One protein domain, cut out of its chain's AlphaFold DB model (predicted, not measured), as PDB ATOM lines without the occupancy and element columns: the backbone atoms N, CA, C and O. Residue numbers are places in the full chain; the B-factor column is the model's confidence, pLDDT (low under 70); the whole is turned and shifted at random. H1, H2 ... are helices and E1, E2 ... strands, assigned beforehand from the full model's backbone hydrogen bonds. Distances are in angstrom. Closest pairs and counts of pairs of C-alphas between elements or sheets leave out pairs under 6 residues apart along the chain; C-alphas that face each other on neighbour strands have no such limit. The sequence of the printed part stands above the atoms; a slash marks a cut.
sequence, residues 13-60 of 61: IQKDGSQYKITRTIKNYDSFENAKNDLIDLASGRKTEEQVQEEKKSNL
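AT A GLANCE: This is residues 13 to 60 of the 61 residues of an uncharacterized protein of Salirhabdus euzebyi (UniProt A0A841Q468). What shape? The strand hairpin E1 and E2 packs on helix H1, and helix H2 folds back loosely along another side of H1. Built of what? The 48 printed residues include E1, E2, H1, H2 in that order, mixed class, with an antiparallel sheet. It is compact, radius of gyration of the C-alphas 10.2 A, spanning 28 by 21 by 16 A.

IN THESE COORDINATES: Which strands? E1 is residues 13 to 16, 10.0 A, from C-alpha 13 at (138.275, 180.911, 144.472); E2 is 19 to 23, 12.8 A. Which helices? H1 is 32 to 43, 16.2 A; H2 is 49 to 58, 14.8 A, ending at C-alpha 58 at (144.446, 179.697, 127.855).

HOW THE PARTS SIT: What joins E1 and E2? In this hairpin N 14 and O 21, 2.8 A apart, are within hydrogen-bond range. What nears H1? The closest C-alphas of E2 and H1 are Ile 22 and Ala 35, 6.8 A. H2 is close but not clearly touching: C-alphas Asp 38 and Val 52 are closest, 6.6 A, at a shallow tilt of 34 degrees, only just short of steep, opposite ways. Every O i to N i+4 pair is within range in H1, 5 of 6 in H2.

THE WHOLE: Any cut? The printed part has no cut and no long link. Where is pLDDT under 70? Residues 25 to 28 and 56 to 60.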
ATOM      1  N   ILE A  13     139.097 181.909 143.779       84.69
ATOM      2  CA  ILE A  13     138.275 180.911 144.472       84.69
ATOM      3  C   ILE A  13     139.188 180.133 145.421       84.69
ATOM      4  O   ILE A  13     140.288 179.743 145.036       84.69
ATOM      5  N   GLN A  14     138.749 179.938 146.660       84.25
ATOM      6  CA  GLN A  14     139.405 179.092 147.651       84.25
ATOM      7  C   GLN A  14     138.462 177.966 148.063       84.25
ATOM      8  O   GLN A  14     137.269 178.200 148.253       84.25
ATOM      9  N   LYS A  15     139.017 176.768 148.233       84.56
ATOM     10  CA  LYS A  15     138.316 175.597 148.756       84.56
ATOM     11  C   LYS A  15     138.631 175.433 150.239       84.56
ATOM     12  O   LYS A  15     139.796 175.482 150.624       84.56
ATOM     13  N   ASP A  16     137.598 175.243 151.047       84.19
ATOM     14  CA  ASP A  16     137.681 174.977 152.482       84.19
ATOM     15  C   ASP A  16     136.856 173.721 152.789       84.19
ATOM     16  O   ASP A  16     135.623 173.745 152.837       84.19
ATOM     17  N   GLY A  17     137.537 172.575 152.869       85.25
ATOM     18  CA  GLY A  17     136.887 171.264 152.926       85.25
ATOM     19  C   GLY A  17     136.000 171.004 151.699       85.25
ATOM     20  O   GLY A  17     136.494 170.927 150.572       85.25
ATOM     21  N   SER A  18     134.689 170.868 151.926       83.00
ATOM     22  CA  SER A  18     133.674 170.664 150.875       83.00
ATOM     23  C   SER A  18     133.012 171.962 150.392       83.00
ATOM     24  O   SER A  18     132.073 171.907 149.602       83.00
ATOM     25  N   GLN A  19     133.451 173.124 150.880       81.50
ATOM     26  CA  GLN A  19     132.887 174.425 150.519       81.50
ATOM     27  C   GLN A  19     133.863 175.224 149.653       81.50
ATOM     28  O   GLN A  19     135.077 175.135 149.818       81.50
ATOM     29  N   TYR A  20     133.329 176.048 148.754       84.69
ATOM     30  CA  TYR A  20     134.109 177.004 147.971       84.69
ATOM     31  C   TYR A  20     133.693 178.433 148.321       84.69
ATOM     32  O   TYR A  20     132.512 178.716 148.518       84.69
ATOM     33  N   LYS A  21     134.660 179.353 148.359       84.81
ATOM     34  CA  LYS A  21     134.432 180.785 148.594       84.81
ATOM     35  C   LYS A  21     135.222 181.645 147.616       84.81
ATOM     36  O   LYS A  21     136.355 181.318 147.268       84.81
ATOM     37  N   ILE A  22     134.654 182.782 147.220       82.62
ATOM     38  CA  ILE A  22     135.377 183.807 146.459       82.62
ATOM     39  C   ILE A  22     136.080 184.729 147.451       82.62
ATOM     40  O   ILE A  22     135.458 185.338 148.318       82.62
ATOM     41  N   THR A  23     137.388 184.854 147.300       79.50
ATOM     42  CA  THR A  23     138.233 185.773 148.058       79.50
ATOM     43  C   THR A  23     138.774 186.853 147.139       79.50
ATOM     44  O   THR A  23     139.089 186.599 145.976       79.50
ATOM     45  N   ARG A  24     138.892 188.074 147.654       71.12
ATOM     46  CA  ARG A  24     139.494 189.190 146.925       71.12
ATOM     47  C   ARG A  24     141.013 189.107 147.063       71.12
ATOM     48  O   ARG A  24     141.588 189.729 147.952       71.12
ATOM     49  N   THR A  25     141.632 188.301 146.211       64.06
ATOM     50  CA  THR A  25     143.086 188.115 146.159       64.06
ATOM     51  C   THR A  25     143.563 188.402 144.741       64.06
ATOM     52  O   THR A  25     142.947 187.949 143.779       64.06
ATOM     53  N   ILE A  26     144.664 189.148 144.632       56.66
ATOM     54  CA  ILE A  26     145.181 189.830 143.429       56.66
ATOM     55  C   ILE A  26     145.729 188.848 142.356       56.66
ATOM     56  O   ILE A  26     146.756 189.144 141.774       56.66
ATOM     57  N   LYS A  27     145.225 187.608 142.182       64.50
ATOM     58  CA  LYS A  27     145.993 186.627 141.371       64.50
ATOM     59  C   LYS A  27     145.313 185.640 140.428       64.50
ATOM     60  O   LYS A  27     146.061 184.981 139.726       64.50
ATOM     61  N   ASN A  28     143.993 185.488 140.333       67.50
ATOM     62  CA  ASN A  28     143.455 184.385 139.506       67.50
ATOM     63  C   ASN A  28     142.239 184.723 138.638       67.50
ATOM     64  O   ASN A  28     141.769 183.840 137.920       67.50
ATOM     65  N   TYR A  29     141.701 185.935 138.743       73.38
ATOM     66  CA  TYR A  29     140.531 186.376 137.994       73.38
ATOM     67  C   TYR A  29     140.567 187.883 137.789       73.38
ATOM     68  O   TYR A  29     140.561 188.628 138.772       73.38
ATOM     69  N   ASP A  30     140.452 188.314 136.536       73.00
ATOM     70  CA  ASP A  30     140.358 189.732 136.165       73.00
ATOM     71  C   ASP A  30     139.038 190.386 136.619       73.00
ATOM     72  O   ASP A  30     138.921 191.608 136.682       73.00
ATOM     73  N   SER A  31     138.019 189.573 136.930       78.56
ATOM     74  CA  SER A  31     136.652 190.009 137.228       78.56
ATOM     75  C   SER A  31     135.974 189.132 138.284       78.56
ATOM     76  O   SER A  31     136.168 187.916 138.330       78.56
ATOM     77  N   PHE A  32     135.107 189.748 139.096       82.19
ATOM     78  CA  PHE A  32     134.242 189.042 140.048       82.19
ATOM     79  C   PHE A  32     133.261 188.102 139.345       82.19
ATOM     80  O   PHE A  32     133.011 187.009 139.839       82.19
ATOM     81  N   GLU A  33     132.715 188.513 138.195       84.25
ATOM     82  CA  GLU A  33     131.737 187.718 137.442       84.25
ATOM     83  C   GLU A  33     132.349 186.393 136.975       84.25
ATOM     84  O   GLU A  33     131.726 185.345 137.131       84.25
ATOM     85  N   ASN A  34     133.599 186.417 136.503       83.56
ATOM     86  CA  ASN A  34     134.314 185.204 136.094       83.56
ATOM     87  C   ASN A  34     134.546 184.279 137.297       83.56
ATOM     88  O   ASN A  34     134.268 183.086 137.224       83.56
ATOM     89  N   ALA A  35     134.966 184.841 138.437       85.38
ATOM     90  CA  ALA A  35     135.120 184.076 139.674       85.38
ATOM     91  C   ALA A  35     133.790 183.482 140.169       85.38
ATOM     92  O   ALA A  35     133.768 182.383 140.710       85.38
ATOM     93  N   LYS A  36     132.677 184.198 139.984       87.56
ATOM     94  CA  LYS A  36     131.335 183.735 140.353       87.56
ATOM     95  C   LYS A  36     130.870 182.586 139.467       87.56
ATOM     96  O   LYS A  36     130.361 181.602 139.996       87.56
ATOM     97  N   ASN A  37     131.042 182.698 138.154       89.31
ATOM     98  CA  ASN A  37     130.609 181.668 137.212       89.31
ATOM     99  C   ASN A  37     131.371 180.357 137.437       89.31
ATOM    100  O   ASN A  37     130.743 179.319 137.620       89.31
ATOM    101  N   ASP A  38     132.696 180.423 137.572       86.88
ATOM    102  CA  ASP A  38     133.510 179.237 137.853       86.88
ATOM    103  C   ASP A  38     133.185 178.613 139.215       86.88
ATOM    104  O   ASP A  38     133.165 177.392 139.353       86.88
ATOM    105  N   LEU A  39     132.885 179.428 140.235       88.50
ATOM    106  CA  LEU A  39     132.444 178.927 141.540       88.50
ATOM    107  C   LEU A  39     131.135 178.137 141.417       88.50
ATOM    108  O   LEU A  39     130.999 177.080 142.029       88.50
ATOM    109  N   ILE A  40     130.175 178.646 140.641       90.00
ATOM    110  CA  ILE A  40     128.899 177.968 140.387       90.00
ATOM    111  C   ILE A  40     129.137 176.661 139.624       90.00
ATOM    112  O   ILE A  40     128.536 175.640 139.965       90.00
ATOM    113  N   ASP A  41     130.027 176.656 138.636       90.06
ATOM    114  CA  ASP A  41     130.354 175.454 137.866       90.06
ATOM    115  C   ASP A  41     131.041 174.382 138.728       90.06
ATOM    116  O   ASP A  41     130.668 173.209 138.645       90.06
ATOM    117  N   LEU A  42     131.959 174.776 139.618       87.69
ATOM    118  CA  LEU A  42     132.589 173.880 140.595       87.69
ATOM    119  C   LEU A  42     131.578 173.341 141.614       87.69
ATOM    120  O   LEU A  42     131.551 172.145 141.893       87.69
ATOM    121  N   ALA A  43     130.725 174.211 142.163       86.19
ATOM    122  CA  ALA A  43     129.726 173.828 143.159       86.19
ATOM    123  C   ALA A  43     128.616 172.938 142.574       86.19
ATOM    124  O   ALA A  43     128.070 172.092 143.279       86.19
ATOM    125  N   SER A  44     128.289 173.113 141.291       88.75
ATOM    126  CA  SER A  44     127.315 172.281 140.573       88.75
ATOM    127  C   SER A  44     127.915 171.004 139.977       88.75
ATOM    128  O   SER A  44     127.168 170.184 139.446       88.75
ATOM    129  N   GLY A  45     129.240 170.826 140.045       87.06
ATOM    130  CA  GLY A  45     129.945 169.690 139.447       87.06
ATOM    131  C   GLY A  45     129.958 169.696 137.915       87.06
ATOM    132  O   GLY A  45     130.256 168.673 137.305       87.06
ATOM    133  N   ARG A  46     129.625 170.829 137.280       90.12
ATOM    134  CA  ARG A  46     129.676 170.996 135.817       90.12
ATOM    135  C   ARG A  46     131.103 171.062 135.292       90.12
ATOM    136  O   ARG A  46     131.346 170.629 134.169       90.12
ATOM    137  N   LYS A  47     132.018 171.610 136.096       88.88
ATOM    138  CA  LYS A  47     133.453 171.667 135.811       88.88
ATOM    139  C   LYS A  47     134.254 171.140 136.991       88.88
ATOM    140  O   LYS A  47     133.854 171.295 138.145       88.88
ATOM    141  N   THR A  48     135.402 170.542 136.700       88.25
ATOM    142  CA  THR A  48     136.406 170.183 137.705       88.25
ATOM    143  C   THR A  48     137.353 171.353 137.977       88.25
ATOM    144  O   THR A  48     137.449 172.302 137.195       88.25
ATOM    145  N   GLU A  49     138.088 171.281 139.090       83.44
ATOM    146  CA  GLU A  49     139.117 172.275 139.437       83.44
ATOM    147  C   GLU A  49     140.191 172.393 138.341       83.44
ATOM    148  O   GLU A  49     140.661 173.495 138.067       83.44
ATOM    149  N   GLU A  50     140.534 171.287 137.671       86.88
ATOM    150  CA  GLU A  50     141.481 171.270 136.549       86.88
ATOM    151  C   GLU A  50     140.944 172.029 135.333       86.88
ATOM    152  O   GLU A  50     141.638 172.903 134.820       86.88
ATOM    153  N   GLN A  51     139.690 171.789 134.934       86.69
ATOM    154  CA  GLN A  51     139.076 172.470 133.786       86.69
ATOM    155  C   GLN A  51     139.026 173.991 133.985       86.69
ATOM    156  O   GLN A  51     139.404 174.753 133.097       86.69
ATOM    157  N   VAL A  52     138.642 174.429 135.189       83.81
ATOM    158  CA  VAL A  52     138.636 175.849 135.572       83.81
ATOM    159  C   VAL A  52     140.047 176.456 135.548       83.81
ATOM    160  O   VAL A  52     140.223 177.626 135.212       83.81
ATOM    161  N   GLN A  53     141.083 175.693 135.906       77.50
ATOM    162  CA  GLN A  53     142.470 176.171 135.853       77.50
ATOM    163  C   GLN A  53     143.041 176.201 134.428       77.50
ATOM    164  O   GLN A  53     143.835 177.092 134.115       77.50
ATOM    165  N   GLU A  54     142.656 175.261 133.566       80.88
ATOM    166  CA  GLU A  54     143.089 175.212 132.166       80.88
ATOM    167  C   GLU A  54     142.527 176.374 131.342       80.88
ATOM    168  O   GLU A  54     143.286 177.040 130.632       80.88
ATOM    169  N   GLU A  55     141.237 176.692 131.492       73.38
ATOM    170  CA  GLU A  55     140.607 177.823 130.794       73.38
ATOM    171  C   GLU A  55     141.308 179.151 131.113       73.38
ATOM    172  O   GLU A  55     141.512 179.986 130.231       73.38
ATOM    173  N   LYS A  56     141.787 179.321 132.349       67.88
ATOM    174  CA  LYS A  56     142.547 180.512 132.751       67.88
ATOM    175  C   LYS A  56     143.942 180.590 132.160       67.88
ATOM    176  O   LYS A  56     144.395 181.683 131.841       67.88
ATOM    177  N   LYS A  57     144.637 179.456 132.036       62.75
ATOM    178  CA  LYS A  57     145.952 179.421 131.377       62.75
ATOM    179  C   LYS A  57     145.830 179.784 129.899       62.75
ATOM    180  O   LYS A  57     146.722 180.436 129.369       62.75
ATOM    181  N   SER A  58     144.729 179.383 129.259       58.75
ATOM    182  CA  SER A  58     144.446 179.697 127.855       58.75
ATOM    183  C   SER A  58     144.127 181.183 127.640       58.75
ATOM    184  O   SER A  58     144.572 181.777 126.664       58.75
ATOM    185  N   ASN A  59     143.437 181.820 128.591       53.59
ATOM    186  CA  ASN A  59     143.013 183.223 128.497       53.59
ATOM    187  C   ASN A  59     144.118 184.258 128.819       53.59
ATOM    188  O   ASN A  59     143.826 185.442 128.959       53.59
ATOM    189  N   LEU A  60     145.372 183.810 128.977       49.34
ATOM    190  CA  LEU A  60     146.544 184.624 129.330       49.34
ATOM    191  C   LEU A  60     147.449 184.964 128.121       49.34
ATOM    192  O   LEU A  60     148.578 185.414 128.328       49.34
TER     193      LEU A  60